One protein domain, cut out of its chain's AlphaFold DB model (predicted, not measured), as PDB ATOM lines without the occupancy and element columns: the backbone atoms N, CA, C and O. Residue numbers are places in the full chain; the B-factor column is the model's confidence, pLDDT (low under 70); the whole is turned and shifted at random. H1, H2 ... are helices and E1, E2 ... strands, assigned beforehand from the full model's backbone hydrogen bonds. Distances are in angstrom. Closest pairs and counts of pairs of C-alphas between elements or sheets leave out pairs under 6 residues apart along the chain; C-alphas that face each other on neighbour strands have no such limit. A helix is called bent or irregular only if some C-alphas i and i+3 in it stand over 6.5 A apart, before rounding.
ATOM      1  N   SER A 330     129.856 175.097 182.256       92.12
ATOM      2  CA  SER A 330     130.353 176.442 181.948       92.12
ATOM      3  C   SER A 330     131.202 176.440 180.678       92.12
ATOM      4  O   SER A 330     131.688 175.403 180.224       92.12
ATOM      5  N   ILE A 331     131.365 177.623 180.085       90.44
ATOM      6  CA  ILE A 331     132.337 177.857 179.020       90.44
ATOM      7  C   ILE A 331     133.299 178.934 179.508       90.44
ATOM      8  O   ILE A 331     132.898 180.066 179.774       90.44
ATOM      9  N   GLU A 332     134.573 178.576 179.622       86.81
ATOM     10  CA  GLU A 332     135.635 179.439 180.142       86.81
ATOM     11  C   GLU A 332     136.758 179.501 179.111       86.81
ATOM     12  O   GLU A 332     137.220 178.473 178.619       86.81
ATOM     13  N   ASN A 333     137.162 180.711 178.710       82.31
ATOM     14  CA  ASN A 333     138.161 180.934 177.650       82.31
ATOM     15  C   ASN A 333     137.857 180.178 176.338       82.31
ATOM     16  O   ASN A 333     138.743 179.818 175.566       82.31
ATOM     17  N   GLY A 334     136.570 179.938 176.072       82.19
ATOM     18  CA  GLY A 334     136.103 179.194 174.911       82.19
ATOM     19  C   GLY A 334     136.258 177.674 175.018       82.19
ATOM     20  O   GLY A 334     136.003 177.014 174.019       82.19
ATOM     21  N   SER A 335     136.643 177.109 176.155       88.88
ATOM     22  CA  SER A 335     136.603 175.662 176.401       88.88
ATOM     23  C   SER A 335     135.389 175.312 177.255       88.88
ATOM     24  O   SER A 335     134.969 176.110 178.091       88.88
ATOM     25  N   LEU A 336     134.787 174.148 177.004       93.00
ATOM     26  CA  LEU A 336     133.603 173.694 177.737       93.00
ATOM     27  C   LEU A 336     134.028 172.869 178.952       93.00
ATOM     28  O   LEU A 336     134.911 172.014 178.845       93.00
ATOM     29  N   PHE A 337     133.374 173.117 180.086       94.88
ATOM     30  CA  PHE A 337     133.637 172.447 181.351       94.88
ATOM     31  C   PHE A 337     132.350 171.940 181.993       94.88
ATOM     32  O   PHE A 337     131.389 172.680 182.179       94.88
ATOM     33  N   ILE A 338     132.364 170.673 182.383       96.62
ATOM     34  CA  ILE A 338     131.397 170.024 183.257       96.62
ATOM     35  C   ILE A 338     132.073 169.849 184.620       96.62
ATOM     36  O   ILE A 338     133.183 169.315 184.736       96.62
ATOM     37  N   LYS A 339     131.418 170.343 185.670       96.06
ATOM     38  CA  LYS A 339     131.942 170.376 187.036       96.06
ATOM     39  C   LYS A 339     132.341 168.977 187.507       96.06
ATOM     40  O   LYS A 339     131.536 168.052 187.464       96.06
ATOM     41  N   ASN A 340     133.557 168.859 188.040       94.88
ATOM     42  CA  ASN A 340     134.121 167.615 188.578       94.88
ATOM     43  C   ASN A 340     134.208 166.464 187.552       94.88
ATOM     44  O   ASN A 340     134.105 165.306 187.956       94.88
ATOM     45  N   LYS A 341     134.372 166.774 186.255       96.88
ATOM     46  CA  LYS A 341     134.538 165.781 185.177       96.88
ATOM     47  C   LYS A 341     135.803 166.020 184.335       96.88
ATOM     48  O   LYS A 341     135.704 166.423 183.172       96.88
ATOM     49  N   PRO A 342     137.010 165.886 184.915       96.00
ATOM     50  CA  PRO A 342     138.259 166.227 184.233       96.00
ATOM     51  C   PRO A 342     138.510 165.432 182.942       96.00
ATOM     52  O   PRO A 342     138.963 166.023 181.962       96.00
ATOM     53  N   TYR A 343     138.206 164.131 182.904       97.19
ATOM     54  CA  TYR A 343     138.465 163.292 181.728       97.19
ATOM     55  C   TYR A 343     137.474 163.591 180.606       97.19
ATOM     56  O   TYR A 343     137.871 163.700 179.445       97.19
ATOM     57  N   ILE A 344     136.202 163.811 180.944       97.81
ATOM     58  CA  ILE A 344     135.189 164.214 179.963       97.81
ATOM     59  C   ILE A 344     135.488 165.594 179.399       97.81
ATOM     60  O   ILE A 344     135.433 165.768 178.184       97.81
ATOM     61  N   ASN A 345     135.855 166.565 180.237       97.19
ATOM     62  CA  ASN A 345     136.211 167.903 179.761       97.19
ATOM     63  C   ASN A 345     137.388 167.840 178.791       97.19
ATOM     64  O   ASN A 345     137.376 168.498 177.750       97.19
ATOM     65  N   LYS A 346     138.388 167.012 179.097       96.56
ATOM     66  CA  LYS A 346     139.526 166.798 178.209       96.56
ATOM     67  C   LYS A 346     139.098 166.155 176.887       96.56
ATOM     68  O   LYS A 346     139.489 166.650 175.835       96.56
ATOM     69  N   ALA A 347     138.240 165.137 176.926       98.06
ATOM     70  CA  ALA A 347     137.726 164.476 175.728       98.06
ATOM     71  C   ALA A 347     136.864 165.403 174.848       98.06
ATOM     72  O   ALA A 347     137.049 165.440 173.633       98.06
ATOM     73  N   ILE A 348     135.966 166.198 175.442       98.25
ATOM     74  CA  ILE A 348     135.149 167.192 174.725       98.25
ATOM     75  C   ILE A 348     136.054 168.206 174.020       98.25
ATOM     76  O   ILE A 348     135.907 168.441 172.819       98.25
ATOM     77  N   ASN A 349     137.011 168.788 174.746       96.38
ATOM     78  CA  ASN A 349     137.895 169.800 174.175       96.38
ATOM     79  C   ASN A 349     138.823 169.201 173.106       96.38
ATOM     80  O   ASN A 349     138.970 169.812 172.052       96.38
ATOM     81  N   PHE A 350     139.313 167.967 173.279       96.94
ATOM     82  CA  PHE A 350     140.042 167.236 172.236       96.94
ATOM     83  C   PHE A 350     139.214 167.096 170.947       96.94
ATOM     84  O   PHE A 350     139.693 167.425 169.864       96.94
ATOM     85  N   ILE A 351     137.946 166.667 171.042       97.56
ATOM     86  CA  ILE A 351     137.049 166.520 169.878       97.56
ATOM     87  C   ILE A 351     136.845 167.867 169.165       97.56
ATOM     88  O   ILE A 351     136.797 167.917 167.931       97.56
ATOM     89  N   ILE A 352     136.720 168.958 169.926       96.50
ATOM     90  CA  ILE A 352     136.543 170.316 169.395       96.50
ATOM     91  C   ILE A 352     137.818 170.806 168.699       96.50
ATOM     92  O   ILE A 352     137.746 171.258 167.554       96.50
ATOM     93  N   GLU A 353     138.966 170.709 169.366       94.44
ATOM     94  CA  GLU A 353     140.262 171.219 168.904       94.44
ATOM     95  C   GLU A 353     140.785 170.435 167.698       94.44
ATOM     96  O   GLU A 353     141.173 171.036 166.697       94.44
ATOM     97  N   GLN A 354     140.690 169.102 167.738       94.94
ATOM     98  CA  GLN A 354     141.051 168.223 166.620       94.94
ATOM     99  C   GLN A 354     139.963 168.152 165.541       94.94
ATOM    100  O   GLN A 354     140.135 167.508 164.507       94.94
ATOM    101  N   ARG A 355     138.830 168.837 165.755       94.50
ATOM    102  CA  ARG A 355     137.708 168.945 164.810       94.50
ATOM    103  C   ARG A 355     137.186 167.578 164.344       94.50
ATOM    104  O   ARG A 355     136.802 167.423 163.184       94.50
ATOM    105  N   VAL A 356     137.160 166.604 165.254       96.44
ATOM    106  CA  VAL A 356     136.770 165.214 164.974       96.44
ATOM    107  C   VAL A 356     135.298 165.163 164.560       96.44
ATOM    108  O   VAL A 356     134.439 165.724 165.235       96.44
ATOM    109  N   THR A 357     134.987 164.487 163.460       95.50
ATOM    110  CA  THR A 357     133.627 164.215 162.963       95.50
ATOM    111  C   THR A 357     133.290 162.727 163.059       95.50
ATOM    112  O   THR A 357     134.196 161.896 163.185       95.50
ATOM    113  N   SER A 358     132.008 162.363 162.927       94.69
ATOM    114  CA  SER A 358     131.582 160.953 162.878       94.69
ATOM    115  C   SER A 358     132.352 160.144 161.829       94.69
ATOM    116  O   SER A 358     132.788 159.032 162.115       94.69
ATOM    117  N   LEU A 359     132.608 160.726 160.651       93.75
ATOM    118  CA  LEU A 359     133.394 160.079 159.598       93.75
ATOM    119  C   LEU A 359     134.834 159.799 160.055       93.75
ATOM    120  O   LEU A 359     135.333 158.689 159.881       93.75
ATOM    121  N   THR A 360     135.496 160.783 160.670       94.81
ATOM    122  CA  THR A 360     136.875 160.605 161.153       94.81
ATOM    123  C   THR A 360     136.962 159.645 162.337       94.81
ATOM    124  O   THR A 360     137.930 158.896 162.419       94.81
ATOM    125  N   LEU A 361     135.945 159.601 163.209       96.19
ATOM    126  CA  LEU A 361     135.870 158.612 164.284       96.19
ATOM    127  C   LEU A 361     135.746 157.197 163.719       96.19
ATOM    128  O   LEU A 361     136.434 156.299 164.190       96.19
ATOM    129  N   CYS A 362     134.915 156.993 162.696       93.94
ATOM    130  CA  CYS A 362     134.808 155.700 162.022       93.94
ATOM    131  C   CYS A 362     136.124 155.285 161.357       93.94
ATOM    132  O   CYS A 362     136.554 154.148 161.528       93.94
ATOM    133  N   ALA A 363     136.769 156.198 160.627       95.00
ATOM    134  CA  ALA A 363     137.977 155.895 159.863       95.00
ATOM    135  C   ALA A 363     139.224 155.696 160.744       95.00
ATOM    136  O   ALA A 363     140.037 154.820 160.467       95.00
ATOM    137  N   ASN A 364     139.368 156.484 161.816       95.50
ATOM    138  CA  ASN A 364     140.597 156.580 162.614       95.50
ATOM    139  C   ASN A 364     140.378 156.249 164.098       95.50
ATOM    140  O   ASN A 364     141.113 156.732 164.962       95.50
ATOM    141  N   ARG A 365     139.375 155.419 164.408       96.25
ATOM    142  CA  ARG A 365     138.947 155.094 165.779       96.25
ATOM    143  C   ARG A 365     140.096 154.724 166.714       96.25
ATOM    144  O   ARG A 365     140.145 155.195 167.844       96.25
ATOM    145  N   LEU A 366     141.019 153.888 166.238       96.31
ATOM    146  CA  LEU A 366     142.139 153.388 167.035       96.31
ATOM    147  C   LEU A 366     143.142 154.496 167.401       96.31
ATOM    148  O   LEU A 366     143.640 154.523 168.526       96.31
ATOM    149  N   ASN A 367     143.403 155.422 166.474       97.06
ATOM    150  CA  ASN A 367     144.290 156.563 166.711       97.06
ATOM    151  C   ASN A 367     143.637 157.542 167.688       97.06
ATOM    152  O   ASN A 367     144.236 157.867 168.703       97.06
ATOM    153  N   ILE A 368     142.364 157.884 167.462       97.25
ATOM    154  CA  ILE A 368     141.591 158.751 168.365       97.25
ATOM    155  C   ILE A 368     141.527 158.161 169.779       97.25
ATOM    156  O   ILE A 368     141.696 158.884 170.756       97.25
ATOM    157  N   CYS A 369     141.319 156.845 169.899       97.19
ATOM    158  CA  CYS A 369     141.378 156.150 171.182       97.19
ATOM    159  C   CYS A 369     142.751 156.314 171.841       97.19
ATOM    160  O   CYS A 369     142.825 156.623 173.023       97.19
ATOM    161  N   SER A 370     143.836 156.115 171.091       97.00
ATOM    162  CA  SER A 370     145.200 156.213 171.623       97.00
ATOM    163  C   SER A 370     145.531 157.633 172.084       97.00
ATOM    164  O   SER A 370     146.065 157.812 173.177       97.00
ATOM    165  N   ASP A 371     145.159 158.637 171.292       97.12
ATOM    166  CA  ASP A 371     145.391 160.046 171.597       97.12
ATOM    167  C   ASP A 371     144.603 160.472 172.841       97.12
ATOM    168  O   ASP A 371     145.185 161.001 173.784       97.12
ATOM    169  N   LEU A 372     143.310 160.137 172.923       96.00
ATOM    170  CA  LEU A 372     142.498 160.418 174.112       96.00
ATOM    171  C   LEU A 372     143.027 159.718 175.369       96.00
ATOM    172  O   LEU A 372     143.022 160.308 176.448       96.00
ATOM    173  N   VAL A 373     143.504 158.476 175.254       95.19
ATOM    174  CA  VAL A 373     144.114 157.759 176.384       95.19
ATOM    175  C   VAL A 373     145.394 158.449 176.849       95.19
ATOM    176  O   VAL A 373     145.626 158.528 178.055       95.19
ATOM    177  N   ASN A 374     146.201 158.988 175.933       95.81
ATOM    178  CA  ASN A 374     147.382 159.771 176.293       95.81
ATOM    179  C   ASN A 374     146.998 161.064 177.027       95.81
ATOM    180  O   ASN A 374     147.559 161.345 178.084       95.81
ATOM    181  N   GLU A 375     145.985 161.782 176.542       95.25
ATOM    182  CA  GLU A 375     145.469 162.993 177.195       95.25
ATOM    183  C   GLU A 375     144.940 162.711 178.615       95.25
ATOM    184  O   GLU A 375     145.133 163.501 179.541       95.25
ATOM    185  N   ILE A 376     144.293 161.559 178.824       94.38
ATOM    186  CA  ILE A 376     143.819 161.123 180.147       94.38
ATOM    187  C   ILE A 376     144.991 160.702 181.037       94.38
ATOM    188  O   ILE A 376     145.032 161.069 182.213       94.38
ATOM    189  N   LYS A 377     145.963 159.965 180.488       95.00
ATOM    190  CA  LYS A 377     147.181 159.566 181.201       95.00
ATOM    191  C   LYS A 377     147.910 160.782 181.764       95.00
ATOM    192  O   LYS A 377     148.361 160.715 182.905       95.00
ATOM    193  N   GLU A 378     148.022 161.872 181.004       94.69
ATOM    194  CA  GLU A 378     148.642 163.115 181.480       94.69
ATOM    195  C   GLU A 378     147.948 163.646 182.738       94.69
ATOM    196  O   GLU A 378     148.614 163.937 183.730       94.69
ATOM    197  N   ILE A 379     146.611 163.675 182.752       93.75
ATOM    198  CA  ILE A 379     145.831 164.096 183.925       93.75
ATOM    199  C   ILE A 379     146.096 163.172 185.119       93.75
ATOM    200  O   ILE A 379     146.349 163.654 186.224       93.75
ATOM    201  N   VAL A 380     146.068 161.850 184.913       92.44
ATOM    202  CA  VAL A 380     146.315 160.873 185.987       92.44
ATOM    203  C   VAL A 380     147.725 161.032 186.558       92.44
ATOM    204  O   VAL A 380     147.892 161.061 187.777       92.44
ATOM    205  N   CYS A 381     148.738 161.169 185.698       92.50
ATOM    206  CA  CYS A 381     150.132 161.302 186.122       92.50
ATOM    207  C   CYS A 381     150.381 162.614 186.879       92.50
ATOM    208  O   CYS A 381     151.173 162.621 187.814       92.50
ATOM    209  N   LEU A 382     149.687 163.702 186.519       92.44
ATOM    210  CA  LEU A 382     149.746 164.968 187.255       92.44
ATOM    211  C   LEU A 382     149.111 164.874 188.651       92.44
ATOM    212  O   LEU A 382     149.561 165.547 189.574       92.44
ATOM    213  N   GLN A 383     148.058 164.068 188.814       90.94
ATOM    214  CA  GLN A 383     147.346 163.922 190.091       90.94
ATOM    215  C   GLN A 383     147.951 162.864 191.022       90.94
ATOM    216  O   GLN A 383     147.752 162.929 192.237       90.94
ATOM    217  N   LYS A 384     148.615 161.854 190.455       91.56
ATOM    218  CA  LYS A 384     149.211 160.721 191.170       91.56
ATOM    219  C   LYS A 384     150.704 160.667 190.856       91.56
ATOM    220  O   LYS A 384     151.463 161.384 191.492       91.56
ATOM    221  N   ASP A 385     151.100 159.840 189.890       89.62
ATOM    222  CA  ASP A 385     152.429 159.773 189.277       89.62
ATOM    223  C   ASP A 385     152.419 158.729 188.134       89.62
ATOM    224  O   ASP A 385     151.403 158.083 187.847       89.62
ATOM    225  N   GLU A 386     153.559 158.547 187.463       92.31
ATOM    226  CA  GLU A 386     153.709 157.579 186.369       92.31
ATOM    227  C   GLU A 386     153.708 156.111 186.843       92.31
ATOM    228  O   GLU A 386     153.330 155.206 186.087       92.31
ATOM    229  N   ASN A 387     154.123 155.846 188.085       92.38
ATOM    230  CA  ASN A 387     154.148 154.491 188.637       92.38
ATOM    231  C   ASN A 387     152.728 153.991 188.903       92.38
ATOM    232  O   ASN A 387     152.425 152.840 188.574       92.38
ATOM    233  N   TYR A 388     151.849 154.869 189.396       94.06
ATOM    234  CA  TYR A 388     150.424 154.610 189.536       94.06
ATOM    235  C   TYR A 388     149.834 154.185 188.193       94.06
ATOM    236  O   TYR A 388     149.311 153.079 188.102       94.06
ATOM    237  N   TRP A 389     149.997 154.991 187.131       93.69
ATOM    238  CA  TRP A 389     149.465 154.674 185.795       93.69
ATOM    239  C   TRP A 389     149.897 153.291 185.295       93.69
ATOM    240  O   TRP A 389     149.092 152.527 184.762       93.69
ATOM    241  N   LYS A 390     151.176 152.933 185.471       92.19
ATOM    242  CA  LYS A 390     151.711 151.648 184.994       92.19
ATOM    243  C   LYS A 390     150.993 150.445 185.605       92.19
ATOM    244  O   LYS A 390     150.875 149.434 184.910       92.19
ATOM    245  N   GLN A 391     150.521 150.559 186.842       93.62
ATOM    246  CA  GLN A 391     149.862 149.490 187.600       93.62
ATOM    247  C   GLN A 391     148.347 149.709 187.743       93.62
ATOM    248  O   GLN A 391     147.679 148.984 188.478       93.62
ATOM    249  N   SER A 392     147.806 150.724 187.071       93.94
ATOM    250  CA  SER A 392     146.458 151.216 187.313       93.94
ATOM    251  C   SER A 392     145.393 150.365 186.614       93.94
ATOM    252  O   SER A 392     145.621 149.790 185.543       93.94
ATOM    253  N   LYS A 393     144.192 150.313 187.207       94.50
ATOM    254  CA  LYS A 393     143.030 149.651 186.591       94.50
ATOM    255  C   LYS A 393     142.564 150.395 185.339       94.50
ATOM    256  O   LYS A 393     142.139 149.762 184.383       94.50
ATOM    257  N   GLU A 394     142.700 151.718 185.323       95.00
ATOM    258  CA  GLU A 394     142.396 152.596 184.190       95.00
ATOM    259  C   GLU A 394     143.234 152.214 182.960       95.00
ATOM    260  O   GLU A 394     142.697 152.070 181.863       95.00
ATOM    261  N   ARG A 395     144.542 151.973 183.137       95.62
ATOM    262  CA  ARG A 395     145.414 151.509 182.050       95.62
ATOM    263  C   ARG A 395     144.990 150.133 181.530       95.62
ATOM    264  O   ARG A 395     144.997 149.926 180.316       95.62
ATOM    265  N   GLY A 396     144.644 149.206 182.427       96.75
ATOM    266  CA  GLY A 396     144.115 147.887 182.059       96.75
ATOM    267  C   GLY A 396     142.842 148.011 181.221       96.75
ATOM    268  O   GLY A 396     142.810 147.556 180.084       96.75
ATOM    269  N   TYR A 397     141.867 148.769 181.726       97.94
ATOM    270  CA  TYR A 397     140.602 149.060 181.050       97.94
ATOM    271  C   TYR A 397     140.800 149.626 179.636       97.94
ATOM    272  O   TYR A 397     140.199 149.151 178.674       97.94
ATOM    273  N   PHE A 398     141.699 150.600 179.468       96.81
ATOM    274  CA  PHE A 398     142.002 151.151 178.146       96.81
ATOM    275  C   PHE A 398     142.757 150.189 177.229       96.81
ATOM    276  O   PHE A 398     142.602 150.264 176.011       96.81
ATOM    277  N   THR A 399     143.557 149.284 177.791       96.50
ATOM    278  CA  THR A 399     144.219 148.229 177.015       96.50
ATOM    279  C   THR A 399     143.180 147.267 176.440       96.50
ATOM    280  O   THR A 399     143.245 146.938 175.254       96.50
ATOM    281  N   ASP A 400     142.182 146.888 177.237       97.75
ATOM    282  CA  ASP A 400     141.088 146.017 176.802       97.75
ATOM    283  C   ASP A 400     140.196 146.718 175.767       97.75
ATOM    284  O   ASP A 400     139.897 146.145 174.719       97.75
ATOM    285  N   LEU A 401     139.872 148.002 175.977       97.94
ATOM    286  CA  LEU A 401     139.159 148.825 174.993       97.94
ATOM    287  C   LEU A 401     139.916 148.906 173.660       97.94
ATOM    288  O   LEU A 401     139.334 148.735 172.585       97.94
ATOM    289  N   TYR A 402     141.225 149.156 173.716       97.44
ATOM    290  CA  TYR A 402     142.076 149.222 172.532       97.44
ATOM    291  C   TYR A 402     142.085 147.885 171.778       97.44
ATOM    292  O   TYR A 402     141.944 147.862 170.552       97.44
ATOM    293  N   ASN A 403     142.206 146.765 172.496       97.12
ATOM    294  CA  ASN A 403     142.159 145.426 171.911       97.12
ATOM    295  C   ASN A 403     140.790 145.123 171.288       97.12
ATOM    296  O   ASN A 403     140.736 144.598 170.174       97.12
ATOM    297  N   GLN A 404     139.694 145.545 171.920       96.81
ATOM    298  CA  GLN A 404     138.357 145.445 171.339       96.81
ATOM    299  C   GLN A 404     138.245 146.213 170.019       96.81
ATOM    300  O   GLN A 404     137.712 145.680 169.048       96.81
ATOM    301  N   ILE A 405     138.763 147.443 169.945       95.94
ATOM    302  CA  ILE A 405     138.726 148.245 168.710       95.94
ATOM    303  C   ILE A 405     139.617 147.628 167.622       95.94
ATOM    304  O   ILE A 405     139.244 147.624 166.451       95.94
ATOM    305  N   LYS A 406     140.796 147.116 167.992       96.38
ATOM    306  CA  LYS A 406     141.796 146.605 167.044       96.38
ATOM    307  C   LYS A 406     141.496 145.198 166.525       96.38
ATOM    308  O   LYS A 406     141.791 144.914 165.368       96.38
ATOM    309  N   LYS A 407     141.001 144.310 167.391       95.00
ATOM    310  CA  LYS A 407     140.889 142.861 167.143       95.00
ATOM    311  C   LYS A 407     139.481 142.298 167.349       95.00
ATOM    312  O   LYS A 407     139.198 141.227 166.828       95.00
ATOM    313  N   GLY A 408     138.601 143.012 168.060       92.75
ATOM    314  CA  GLY A 408     137.259 142.528 168.413       92.75
ATOM    315  C   GLY A 408     137.197 141.677 169.691       92.75
ATOM    316  O   GLY A 408     136.290 140.863 169.827       92.75
ATOM    317  N   ASP A 409     138.154 141.863 170.600       94.44
ATOM    318  CA  ASP A 409     138.501 140.994 171.735       94.44
ATOM    319  C   ASP A 409     137.524 140.837 172.928       94.44
ATOM    320  O   ASP A 409     137.969 140.397 173.959       94.44
ATOM    321  N   SER A 410     136.222 141.082 172.908       92.81
ATOM    322  CA  SER A 410     135.382 141.155 174.135       92.81
ATOM    323  C   SER A 410     135.835 142.219 175.152       92.81
ATOM    324  O   SER A 410     136.978 142.309 175.591       92.81
ATOM    325  N   PHE A 411     134.889 143.055 175.556       96.69
ATOM    326  CA  PHE A 411     135.147 144.165 176.458       96.69
ATOM    327  C   PHE A 411     133.927 144.385 177.335       96.69
ATOM    328  O   PHE A 411     132.823 144.583 176.822       96.69
ATOM    329  N   ASP A 412     134.135 144.340 178.648       96.62
ATOM    330  CA  ASP A 412     133.108 144.677 179.621       96.62
ATOM    331  C   ASP A 412     133.172 146.173 179.926       96.62
ATOM    332  O   ASP A 412     134.093 146.656 180.595       96.62
ATOM    333  N   LEU A 413     132.158 146.896 179.445       97.00
ATOM    334  CA  LEU A 413     132.020 148.332 179.656       97.00
ATOM    335  C   LEU A 413     132.034 148.689 181.150       97.00
ATOM    336  O   LEU A 413     132.589 149.726 181.508       97.00
ATOM    337  N   ASN A 414     131.485 147.821 182.006       96.25
ATOM    338  CA  ASN A 414     131.294 148.041 183.440       96.25
ATOM    339  C   ASN A 414     132.445 147.517 184.311       96.25
ATOM    340  O   ASN A 414     132.348 147.553 185.536       96.25
ATOM    341  N   SER A 415     133.550 147.067 183.711       96.56
ATOM    342  CA  SER A 415     134.700 146.519 184.449       96.56
ATOM    343  C   SER A 415     135.485 147.557 185.272       96.56
ATOM    344  O   SER A 415     136.427 147.201 185.987       96.56
ATOM    345  N   ILE A 416     135.096 148.837 185.216       96.69
ATOM    346  CA  ILE A 416     135.680 149.928 185.995       96.69
ATOM    347  C   ILE A 416     134.607 150.767 186.697       96.69
ATOM    348  O   ILE A 416     133.589 151.116 186.112       96.69
ATOM    349  N   GLU A 417     134.866 151.171 187.939       95.06
ATOM    350  CA  GLU A 417     133.985 152.057 188.712       95.06
ATOM    351  C   GLU A 417     134.321 153.536 188.450       95.06
ATOM    352  O   GLU A 417     134.735 154.278 189.342       95.06
ATOM    353  N   ASN A 418     134.205 153.969 187.194       95.81
ATOM    354  CA  ASN A 418     134.417 155.366 186.816       95.81
ATOM    355  C   ASN A 418     133.503 155.765 185.651       95.81
ATOM    356  O   ASN A 418     133.738 155.382 184.505       95.81
ATOM    357  N   GLU A 419     132.490 156.579 185.943       96.56
ATOM    358  CA  GLU A 419     131.484 156.997 184.958       96.56
ATOM    359  C   GLU A 419     132.059 157.781 183.767       96.56
ATOM    360  O   GLU A 419     131.538 157.678 182.659       96.56
ATOM    361  N   GLU A 420     133.149 158.533 183.953       97.88
ATOM    362  CA  GLU A 420     133.778 159.283 182.864       97.88
ATOM    363  C   GLU A 420     134.477 158.340 181.886       97.88
ATOM    364  O   GLU A 420     134.325 158.478 180.674       97.88
ATOM    365  N   LEU A 421     135.212 157.353 182.407       97.94
ATOM    366  CA  LEU A 421     135.916 156.364 181.587       97.94
ATOM    367  C   LEU A 421     134.933 155.440 180.865       97.94
ATOM    368  O   LEU A 421     135.116 155.181 179.675       97.94
ATOM    369  N   ILE A 422     133.855 155.031 181.545       98.25
ATOM    370  CA  ILE A 422     132.731 154.310 180.935       98.25
ATOM    371  C   ILE A 422     132.145 155.126 179.782       98.25
ATOM    372  O   ILE A 422     131.953 154.608 178.679       98.25
ATOM    373  N   ALA A 423     131.888 156.418 180.006       98.44
ATOM    374  CA  ALA A 423     131.283 157.262 178.991       98.44
ATOM    375  C   ALA A 423     132.185 157.440 177.759       98.44
ATOM    376  O   ALA A 423     131.706 157.362 176.623       98.44
ATOM    377  N   ILE A 424     133.491 157.619 177.975       98.44
ATOM    378  CA  ILE A 424     134.496 157.712 176.909       98.44
ATOM    379  C   ILE A 424     134.606 156.389 176.143       98.44
ATOM    380  O   ILE A 424     134.635 156.404 174.912       98.44
ATOM    381  N   ALA A 425     134.609 155.244 176.829       98.38
ATOM    382  CA  ALA A 425     134.661 153.933 176.187       98.38
ATOM    383  C   ALA A 425     133.413 153.658 175.333       98.38
ATOM    384  O   ALA A 425     133.534 153.277 174.167       98.38
ATOM    385  N   ALA A 426     132.215 153.928 175.865       98.38
ATOM    386  CA  ALA A 426     130.967 153.789 175.114       98.38
ATOM    387  C   ALA A 426     130.951 154.684 173.865       98.38
ATOM    388  O   ALA A 426     130.591 154.232 172.773       98.38
ATOM    389  N   PHE A 427     131.401 155.933 174.008       98.31
ATOM    390  CA  PHE A 427     131.561 156.867 172.899       98.31
ATOM    391  C   PHE A 427     132.557 156.362 171.842       98.31
ATOM    392  O   PHE A 427     132.251 156.383 170.654       98.31
ATOM    393  N   LEU A 428     133.727 155.861 172.236       97.94
ATOM    394  CA  LEU A 428     134.717 155.351 171.284       97.94
ATOM    395  C   LEU A 428     134.221 154.113 170.527       97.94
ATOM    396  O   LEU A 428     134.577 153.913 169.364       97.94
ATOM    397  N   LEU A 429     133.387 153.286 171.159       97.12
ATOM    398  CA  LEU A 429     132.863 152.064 170.552       97.12
ATOM    399  C   LEU A 429     131.662 152.297 169.632       97.12
ATOM    400  O   LEU A 429     131.512 151.542 168.664       97.12
ATOM    401  N   LYS A 430     130.785 153.261 169.939       97.06
ATOM    402  CA  LYS A 430     129.498 153.437 169.233       97.06
ATOM    403  C   LYS A 430     129.075 154.889 168.994       97.06
ATOM    404  O   LYS A 430     127.966 155.126 168.521       97.06
ATOM    405  N   GLY A 431     129.924 155.860 169.314       96.00
ATOM    406  CA  GLY A 431     129.619 157.291 169.264       96.00
ATOM    407  C   GLY A 431     129.362 157.853 167.869       96.00
ATOM    408  O   GLY A 431     128.838 158.953 167.759       96.00
ATOM    409  N   GLU A 432     129.667 157.120 166.799       94.31
ATOM    410  CA  GLU A 432     129.427 157.551 165.420       94.31
ATOM    411  C   GLU A 432     127.946 157.770 165.080       94.31
ATOM    412  O   GLU A 432     127.645 158.519 164.149       94.31
ATOM    413  N   GLY A 433     127.027 157.135 165.820       93.62
ATOM    414  CA  GLY A 433     125.596 157.177 165.539       93.62
ATOM    415  C   GLY A 433     124.733 157.042 166.791       93.62
ATOM    416  O   GLY A 433     124.989 156.208 167.655       93.62
ATOM    417  N   TYR A 434     123.667 157.844 166.855       95.56
ATOM    418  CA  TYR A 434     122.785 157.936 168.021       95.56
ATOM    419  C   TYR A 434     122.112 156.606 168.384       95.56
ATOM    420  O   TYR A 434     122.202 156.173 169.530       95.56
ATOM    421  N   ASP A 435     121.466 155.938 167.422       95.00
ATOM    422  CA  ASP A 435     120.693 154.718 167.698       95.00
ATOM    423  C   ASP A 435     121.591 153.566 168.163       95.00
ATOM    424  O   ASP A 435     121.273 152.877 169.134       95.00
ATOM    425  N   ASN A 436     122.758 153.411 167.529       94.81
ATOM    426  CA  ASN A 436     123.751 152.406 167.906       94.81
ATOM    427  C   ASN A 436     124.309 152.665 169.308       94.81
ATOM    428  O   ASN A 436     124.429 151.727 170.097       94.81
ATOM    429  N   LEU A 437     124.624 153.923 169.628       97.38
ATOM    430  CA  LEU A 437     125.100 154.312 170.952       97.38
ATOM    431  C   LEU A 437     124.035 154.055 172.016       97.38
ATOM    432  O   LEU A 437     124.310 153.405 173.019       97.38
ATOM    433  N   LYS A 438     122.800 154.498 171.774       96.25
ATOM    434  CA  LYS A 438     121.674 154.311 172.690       96.25
ATOM    435  C   LYS A 438     121.391 152.834 172.955       96.25
ATOM    436  O   LYS A 438     121.249 152.446 174.112       96.25
ATOM    437  N   MET A 439     121.349 152.012 171.908       95.44
ATOM    438  CA  MET A 439     121.172 150.566 172.042       95.44
ATOM    439  C   MET A 439     122.327 149.941 172.833       95.44
ATOM    440  O   MET A 439     122.094 149.117 173.712       95.44
ATOM    441  N   TYR A 440     123.568 150.360 172.575       97.12
ATOM    442  CA  TYR A 440     124.731 149.868 173.310       97.12
ATOM    443  C   TYR A 440     124.674 150.223 174.802       97.12
ATOM    444  O   TYR A 440     124.927 149.360 175.641       97.12
ATOM    445  N   LEU A 441     124.267 151.445 175.150       97.19
ATOM    446  CA  LEU A 441     124.056 151.857 176.541       97.19
ATOM    447  C   LEU A 441     122.962 151.028 177.227       97.19
ATOM    448  O   LEU A 441     123.149 150.594 178.359       97.19
ATOM    449  N   GLN A 442     121.852 150.760 176.533       95.19
ATOM    450  CA  GLN A 442     120.764 149.921 177.049       95.19
ATOM    451  C   GLN A 442     121.227 148.487 177.326       95.19
ATOM    452  O   GLN A 442     120.954 147.953 178.397       95.19
ATOM    453  N   MET A 443     121.978 147.887 176.399       95.44
ATOM    454  CA  MET A 443     122.505 146.523 176.541       95.44
ATOM    455  C   MET A 443     123.497 146.373 177.696       95.44
ATOM    456  O   MET A 443     123.594 145.302 178.294       95.44
ATOM    457  N   ASN A 444     124.206 147.451 178.027       96.25
ATOM    458  CA  ASN A 444     125.142 147.504 179.147       96.25
ATOM    459  C   ASN A 444     124.522 148.103 180.422       96.25
ATOM    460  O   ASN A 444     125.263 148.453 181.337       96.25
ATOM    461  N   GLU A 445     123.192 148.244 180.481       95.62
ATOM    462  CA  GLU A 445     122.435 148.729 181.649       95.62
ATOM    463  C   GLU A 445     122.872 150.116 182.153       95.62
ATOM    464  O   GLU A 445     122.787 150.428 183.342       95.62
ATOM    465  N   GLN A 446     123.320 150.984 181.243       96.06
ATOM    466  CA  GLN A 446     123.769 152.326 181.602       96.06
ATOM    467  C   GLN A 446     122.586 153.206 182.004       96.06
ATOM    468  O   GLN A 446     121.764 153.620 181.176       96.06
ATOM    469  N   SER A 447     122.525 153.480 183.304       93.75
ATOM    470  CA  SER A 447     121.482 154.289 183.931       93.75
ATOM    471  C   SER A 447     121.664 155.779 183.652       93.75
ATOM    472  O   SER A 447     120.692 156.446 183.300       93.75
ATOM    473  N   ASP A 448     122.896 156.285 183.719       93.62
ATOM    474  CA  ASP A 448     123.209 157.678 183.426       93.62
ATOM    475  C   ASP A 448     123.874 157.847 182.055       93.62
ATOM    476  O   ASP A 448     124.869 157.199 181.735       93.62
ATOM    477  N   GLN A 449     123.305 158.716 181.221       95.69
ATOM    478  CA  GLN A 449     123.662 158.861 179.812       95.69
ATOM    479  C   GLN A 449     124.130 160.285 179.465       95.69
ATOM    480  O   GLN A 449     124.461 160.552 178.308       95.69
ATOM    481  N   HIS A 450     124.184 161.211 180.433       95.75
ATOM    482  CA  HIS A 450     124.482 162.623 180.159       95.75
ATOM    483  C   HIS A 450     125.900 162.864 179.622       95.75
ATOM    484  O   HIS A 450     126.065 163.626 178.670       95.75
ATOM    485  N   LEU A 451     126.917 162.182 180.161       98.12
ATOM    486  CA  LEU A 451     128.305 162.320 179.694       98.12
ATOM    487  C   LEU A 451     128.500 161.703 178.305       98.12
ATOM    488  O   LEU A 451     129.135 162.301 177.437       98.12
ATOM    489  N   VAL A 452     127.901 160.533 178.073       98.38
ATOM    490  CA  VAL A 452     127.979 159.836 176.783       98.38
ATOM    491  C   VAL A 452     127.340 160.674 175.680       98.38
ATOM    492  O   VAL A 452     127.940 160.875 174.621       98.38
ATOM    493  N   PHE A 453     126.138 161.204 175.922       98.44
ATOM    494  CA  PHE A 453     125.470 162.029 174.924       98.44
ATOM    495  C   PHE A 453     126.079 163.424 174.783       98.44
ATOM    496  O   PHE A 453     126.002 163.982 173.691       98.44
ATOM    497  N   ALA A 454     126.751 163.962 175.806       98.38
ATOM    498  CA  ALA A 454     127.577 165.158 175.645       98.38
ATOM    499  C   ALA A 454     128.719 164.912 174.641       98.38
ATOM    500  O   ALA A 454     128.888 165.703 173.712       98.38
ATOM    501  N   LEU A 455     129.444 163.790 174.749       98.62
ATOM    502  CA  LEU A 455     130.498 163.417 173.791       98.62
ATOM    503  C   LEU A 455     129.944 163.181 172.380       98.62
ATOM    504  O   LEU A 455     130.472 163.729 171.412       98.62
ATOM    505  N   TRP A 456     128.842 162.434 172.256       98.38
ATOM    506  CA  TRP A 456     128.144 162.246 170.977       98.38
ATOM    507  C   TRP A 456     127.735 163.586 170.353       98.38
ATOM    508  O   TRP A 456     127.998 163.841 169.177       98.38
ATOM    509  N   GLY A 457     127.161 164.483 171.155       97.94
ATOM    510  CA  GLY A 457     126.764 165.803 170.690       97.94
ATOM    511  C   GLY A 457     127.946 166.682 170.287       97.94
ATOM    512  O   GLY A 457     127.845 167.436 169.321       97.94
ATOM    513  N   THR A 458     129.089 166.531 170.958       98.31
ATOM    514  CA  THR A 458     130.353 167.185 170.582       98.31
ATOM    515  C   THR A 458     130.872 166.668 169.235       98.31
ATOM    516  O   THR A 458     131.369 167.437 168.407       98.31
ATOM    517  N   LEU A 459     130.772 165.358 168.992       97.56
ATOM    518  CA  LEU A 459     131.231 164.717 167.759       97.56
ATOM    519  C   LEU A 459     130.398 165.150 166.552       97.56
ATOM    520  O   LEU A 459     130.967 165.606 165.557       97.56
ATOM    521  N   CYS A 460     129.075 165.019 166.644       94.00
ATOM    522  CA  CYS A 460     128.174 165.333 165.538       94.00
ATOM    523  C   CYS A 460     128.017 166.841 165.322       94.00
ATOM    524  O   CYS A 460     127.879 167.264 164.182       94.00
ATOM    525  N   GLY A 461     128.074 167.645 166.389       96.44
ATOM    526  CA  GLY A 461     127.743 169.066 166.325       96.44
ATOM    527  C   GLY A 461     126.237 169.317 166.223       96.44
ATOM    528  O   GLY A 461     125.463 168.432 165.857       96.44
ATOM    529  N   TYR A 462     125.799 170.522 166.593       96.88
ATOM    530  CA  TYR A 462     124.386 170.899 166.576       96.88
ATOM    531  C   TYR A 462     123.766 170.754 165.188       96.88
ATOM    532  O   TYR A 462     122.662 170.225 165.084       96.88
ATOM    533  N   MET A 463     124.456 171.179 164.130       95.50
ATOM    534  CA  MET A 463     123.936 171.194 162.762       95.50
ATOM    535  C   MET A 463     123.495 169.797 162.306       95.50
ATOM    536  O   MET A 463     122.388 169.668 161.792       95.50
ATOM    537  N   GLU A 464     124.258 168.741 162.589       94.12
ATOM    538  CA  GLU A 464     123.941 167.365 162.156       94.12
ATOM    539  C   GLU A 464     122.956 166.617 163.069       94.12
ATOM    540  O   GLU A 464     122.512 165.513 162.750       94.12
ATOM    541  N   MET A 465     122.585 167.183 164.222       95.56
ATOM    542  CA  MET A 465     121.637 166.514 165.112       95.56
ATOM    543  C   MET A 465     120.250 166.383 164.481       95.56
ATOM    544  O   MET A 465     119.694 167.337 163.939       95.56
ATOM    545  N   ASN A 466     119.629 165.222 164.644       94.75
ATOM    546  CA  ASN A 466     118.258 165.007 164.206       94.75
ATOM    547  C   ASN A 466     117.262 165.601 165.224       94.75
ATOM    548  O   ASN A 466     117.302 165.259 166.408       94.75
ATOM    549  N   ARG A 467     116.349 166.459 164.756       95.19
ATOM    550  CA  ARG A 467     115.268 167.081 165.539       95.19
ATOM    551  C   ARG A 467     114.446 166.055 166.315       95.19
ATOM    552  O   ARG A 467     114.120 166.311 167.468       95.19
ATOM    553  N   ASP A 468     114.143 164.907 165.717       94.06
ATOM    554  CA  ASP A 468     113.312 163.873 166.343       94.06
ATOM    555  C   ASP A 468     114.010 163.272 167.574       94.06
ATOM    556  O   ASP A 468     113.357 162.965 168.569       94.06
ATOM    557  N   ASN A 469     115.346 163.181 167.554       94.00
ATOM    558  CA  ASN A 469     116.130 162.703 168.696       94.00
ATOM    559  C   ASN A 469     116.155 163.719 169.843       94.00
ATOM    560  O   ASN A 469     116.323 163.331 170.995       94.00
ATOM    561  N   LEU A 470     115.999 165.008 169.531       95.31
ATOM    562  CA  LEU A 470     116.050 166.106 170.493       95.31
ATOM    563  C   LEU A 470     114.667 166.549 170.981       95.31
ATOM    564  O   LEU A 470     114.598 167.473 171.786       95.31
ATOM    565  N   ILE A 471     113.573 165.933 170.524       91.50
ATOM    566  CA  ILE A 471     112.211 166.447 170.744       91.50
ATOM    567  C   ILE A 471     111.899 166.725 172.224       91.50
ATOM    568  O   ILE A 471     111.285 167.741 172.539       91.50
ATOM    569  N   ASP A 472     112.409 165.889 173.132       90.44
ATOM    570  CA  ASP A 472     112.198 166.018 174.578       90.44
ATOM    571  C   ASP A 472     113.012 167.155 175.231       90.44
ATOM    572  O   ASP A 472     112.824 167.445 176.412       90.44
ATOM    573  N   VAL A 473     113.931 167.786 174.492       95.06
ATOM    574  CA  VAL A 473     114.798 168.877 174.968       95.06
ATOM    575  C   VAL A 473     114.727 170.147 174.114       95.06
ATOM    576  O   VAL A 473     115.317 171.162 174.492       95.06
ATOM    577  N   LEU A 474     113.979 170.144 173.007       93.56
ATOM    578  CA  LEU A 474     113.714 171.333 172.193       93.56
ATOM    579  C   LEU A 474     112.616 172.199 172.828       93.56
ATOM    580  O   LEU A 474     111.464 172.200 172.399       93.56
ATOM    581  N   SER A 475     112.989 172.971 173.847       90.94
ATOM    582  CA  SER A 475     112.134 173.991 174.462       90.94
ATOM    583  C   SER A 475     112.742 175.386 174.330       90.94
ATOM    584  O   SER A 475     113.931 175.539 174.023       90.94
ATOM    585  N   LYS A 476     111.920 176.418 174.559       87.69
ATOM    586  CA  LYS A 476     112.374 177.815 174.597       87.69
ATOM    587  C   LYS A 476     113.314 178.037 175.785       87.69
ATOM    588  O   LYS A 476     114.329 178.711 175.657       87.69
ATOM    589  N   GLU A 477     113.013 177.427 176.924       89.69
ATOM    590  CA  GLU A 477     113.789 177.526 178.161       89.69
ATOM    591  C   GLU A 477     115.191 176.928 177.990       89.69
ATOM    592  O   GLU A 477     116.186 177.549 178.381       89.69
ATOM    593  N   ASN A 478     115.280 175.755 177.355       92.69
ATOM    594  CA  ASN A 478     116.556 175.106 177.063       92.69
ATOM    595  C   ASN A 478     117.354 175.899 176.036       92.69
ATOM    596  O   ASN A 478     118.541 176.127 176.257       92.69
ATOM    597  N   TYR A 479     116.704 176.376 174.968       91.75
ATOM    598  CA  TYR A 479     117.358 177.228 173.977       91.75
ATOM    599  C   TYR A 479     118.045 178.417 174.645       91.75
ATOM    600  O   TYR A 479     119.234 178.657 174.463       91.75
ATOM    601  N   ILE A 480     117.293 179.134 175.476       87.56
ATOM    602  CA  ILE A 480     117.796 180.316 176.154       87.56
ATOM    603  C   ILE A 480     118.946 179.971 177.109       87.56
ATOM    604  O   ILE A 480     119.906 180.731 177.232       87.56
ATOM    605  N   SER A 481     118.845 178.851 177.821       90.81
ATOM    606  CA  SER A 481     119.898 178.411 178.739       90.81
ATOM    607  C   SER A 481     121.194 178.097 177.987       90.81
ATOM    608  O   SER A 481     122.273 178.485 178.433       90.81
ATOM    609  N   ILE A 482     121.081 177.461 176.819       93.00
ATOM    610  CA  ILE A 482     122.197 177.167 175.916       93.00
ATOM    611  C   ILE A 482     122.808 178.457 175.368       93.00
ATOM    612  O   ILE A 482     124.023 178.624 175.421       93.00
ATOM    613  N   ASP A 483     121.980 179.387 174.894       87.56
ATOM    614  CA  ASP A 483     122.425 180.670 174.344       87.56
ATOM    615  C   ASP A 483     123.197 181.497 175.386       87.56
ATOM    616  O   ASP A 483     124.318 181.948 175.138       87.56
ATOM    617  N   LYS A 484     122.665 181.583 176.615       86.50
ATOM    618  CA  LYS A 484     123.354 182.207 177.756       86.50
ATOM    619  C   LYS A 484     124.706 181.557 178.042       86.50
ATOM    620  O   LYS A 484     125.670 182.272 178.308       86.50
ATOM    621  N   CYS A 485     124.774 180.225 177.997       89.69
ATOM    622  CA  CYS A 485     126.003 179.474 178.239       89.69
ATOM    623  C   CYS A 485     127.059 179.744 177.151       89.69
ATOM    624  O   CYS A 485     128.219 179.982 177.475       89.69
ATOM    625  N   LEU A 486     126.659 179.771 175.874       87.81
ATOM    626  CA  LEU A 486     127.563 179.958 174.731       87.81
ATOM    627  C   LEU A 486     128.118 181.375 174.615       87.81
ATOM    628  O   LEU A 486     129.291 181.549 174.283       87.81
ATOM    629  N   PHE A 487     127.282 182.387 174.843       77.50
ATOM    630  CA  PHE A 487     127.639 183.764 174.511       77.50
ATOM    631  C   PHE A 487     127.940 184.635 175.726       77.50
ATOM    632  O   PHE A 487     128.347 185.780 175.531       77.50
TER     633      PHE A 487
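Overview. This is residues 330 to 487 of the 617 residues of an uncharacterized protein of Parabacteroides sp. OF01-14 (UniProt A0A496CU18). Five helices, H1, H2, H4, H5 and H7, make a bundle, partly aligned and partly crossed, with H5 in the middle; H6 packs on H5, and the short H3 packs on H2 near that helix's last residues. The small strand hairpin E1 and E2 packs on H1 through E2, while residues 470 to 483 stick out as an arm beyond H8, and H9 brings the last printed residues, 484 to 487, back near E1. The printed part has 158 residues, with two named strands followed by nine named helices, in the order E1, E2, H1 to H9; the two strands make an antiparallel sheet, E1 - E2, and the class is mostly helix. The whole is compact, with a radius of gyration of the C-alphas of 15.9 A and spans of 49 by 33 by 29 A.

Along the chain. E1, residues 330 to 332, begins with C-alpha 330 at (130.353, 176.442, 181.948), and E2 is residues 335 to 338. H1, residues 342 to 353, is 16.2 A long from first to last C-alpha. H2, residues 358 to 383, is the longest helix at 31.6 A; it has a kink of 94 degrees near residue 365 and is irregular, with C-alphas 363 and 366 at 8.7 A. H3 is residues 386 to 390, and H4, residues 393 to 407, is 20.7 A long. H5, residues 419 to 430, is 16.2 A long and begins with C-alpha 419 at (131.484, 156.997, 184.958). H6, residues 434 to 443, is 14.2 A long. H7, residues 450 to 464, is 18.6 A long and irregular, with C-alphas 459 and 462 at 9.3 A. H8 is residues 467 to 470, and H9, residues 476 to 487, is 16.4 A long and ends with C-alpha 487 at (127.639, 183.764, 174.511).

Arrangement. H5 is the hub, touching H1, H2, H4, H6 and H7. It touches H7 at a steep tilt of 43 degrees, the same way, with the closest C-alphas, those of Ala 423 and Val 452, 4.7 A apart. H5 and H4 only just touch, with 3 pairs of C-alphas within 8 A, the closest those of Leu 401 and Ala 425 at 6.9 A; the tilt is a shallow 5 degrees, the same way. H6 touches residues 426 to 430 of H5 at a steep tilt of 56 degrees, opposite ways, the closest C-alphas being those of Lys 430 and Leu 437 at 4.8 A. H1 touches H7 at a shallow tilt of 12 degrees, the same way, with the C-alphas of Ile 348 and Leu 455 closest at 6.1 A. H1 and H2 form a helical hairpin, closest at the C-alphas of Tyr 343 and Ile 376, 6.0 A. H2 touches H4 with residues 365 to 373, closest at the C-alphas of Leu 366 and Ile 405, 6.4 A, and H3 with residues 377 to 381, closest at the C-alphas of Cys 381 and Trp 389, 6.7 A. E1 and E2 are an antiparallel hairpin, with N 330 and O 337 at 2.9 A and N 337 and O 330 at 2.8 A, both within hydrogen-bond range. The closest C-alphas of E2 and H1, those of Phe 337 and Asn 345, are 5.5 A apart. The closest C-alphas of E1 and H9, those of Ser 330 and Cys 485, are 6.5 A apart. H8 and H9 touch no helix. Every O i to N i+4 pair is within hydrogen-bond range in H1, H3, H4, H5, H6 and H9, against 19 of 22 in H2 and 8 of 11 in H7; H8 is too short for such a pair.

Size, cuts and confidence. The C-alphas farthest apart, those of Asn 387 and Lys 476, are 49.9 A apart. Residues 470 to 483, of which 476 to 483 belong to H9, stand free; the body without them spans 44 by 35 by 29 A. The link from H4 to H5, 11 residues, is long. The printed part has no cut, its mean pLDDT is 94.8, and no printed residue is under 70.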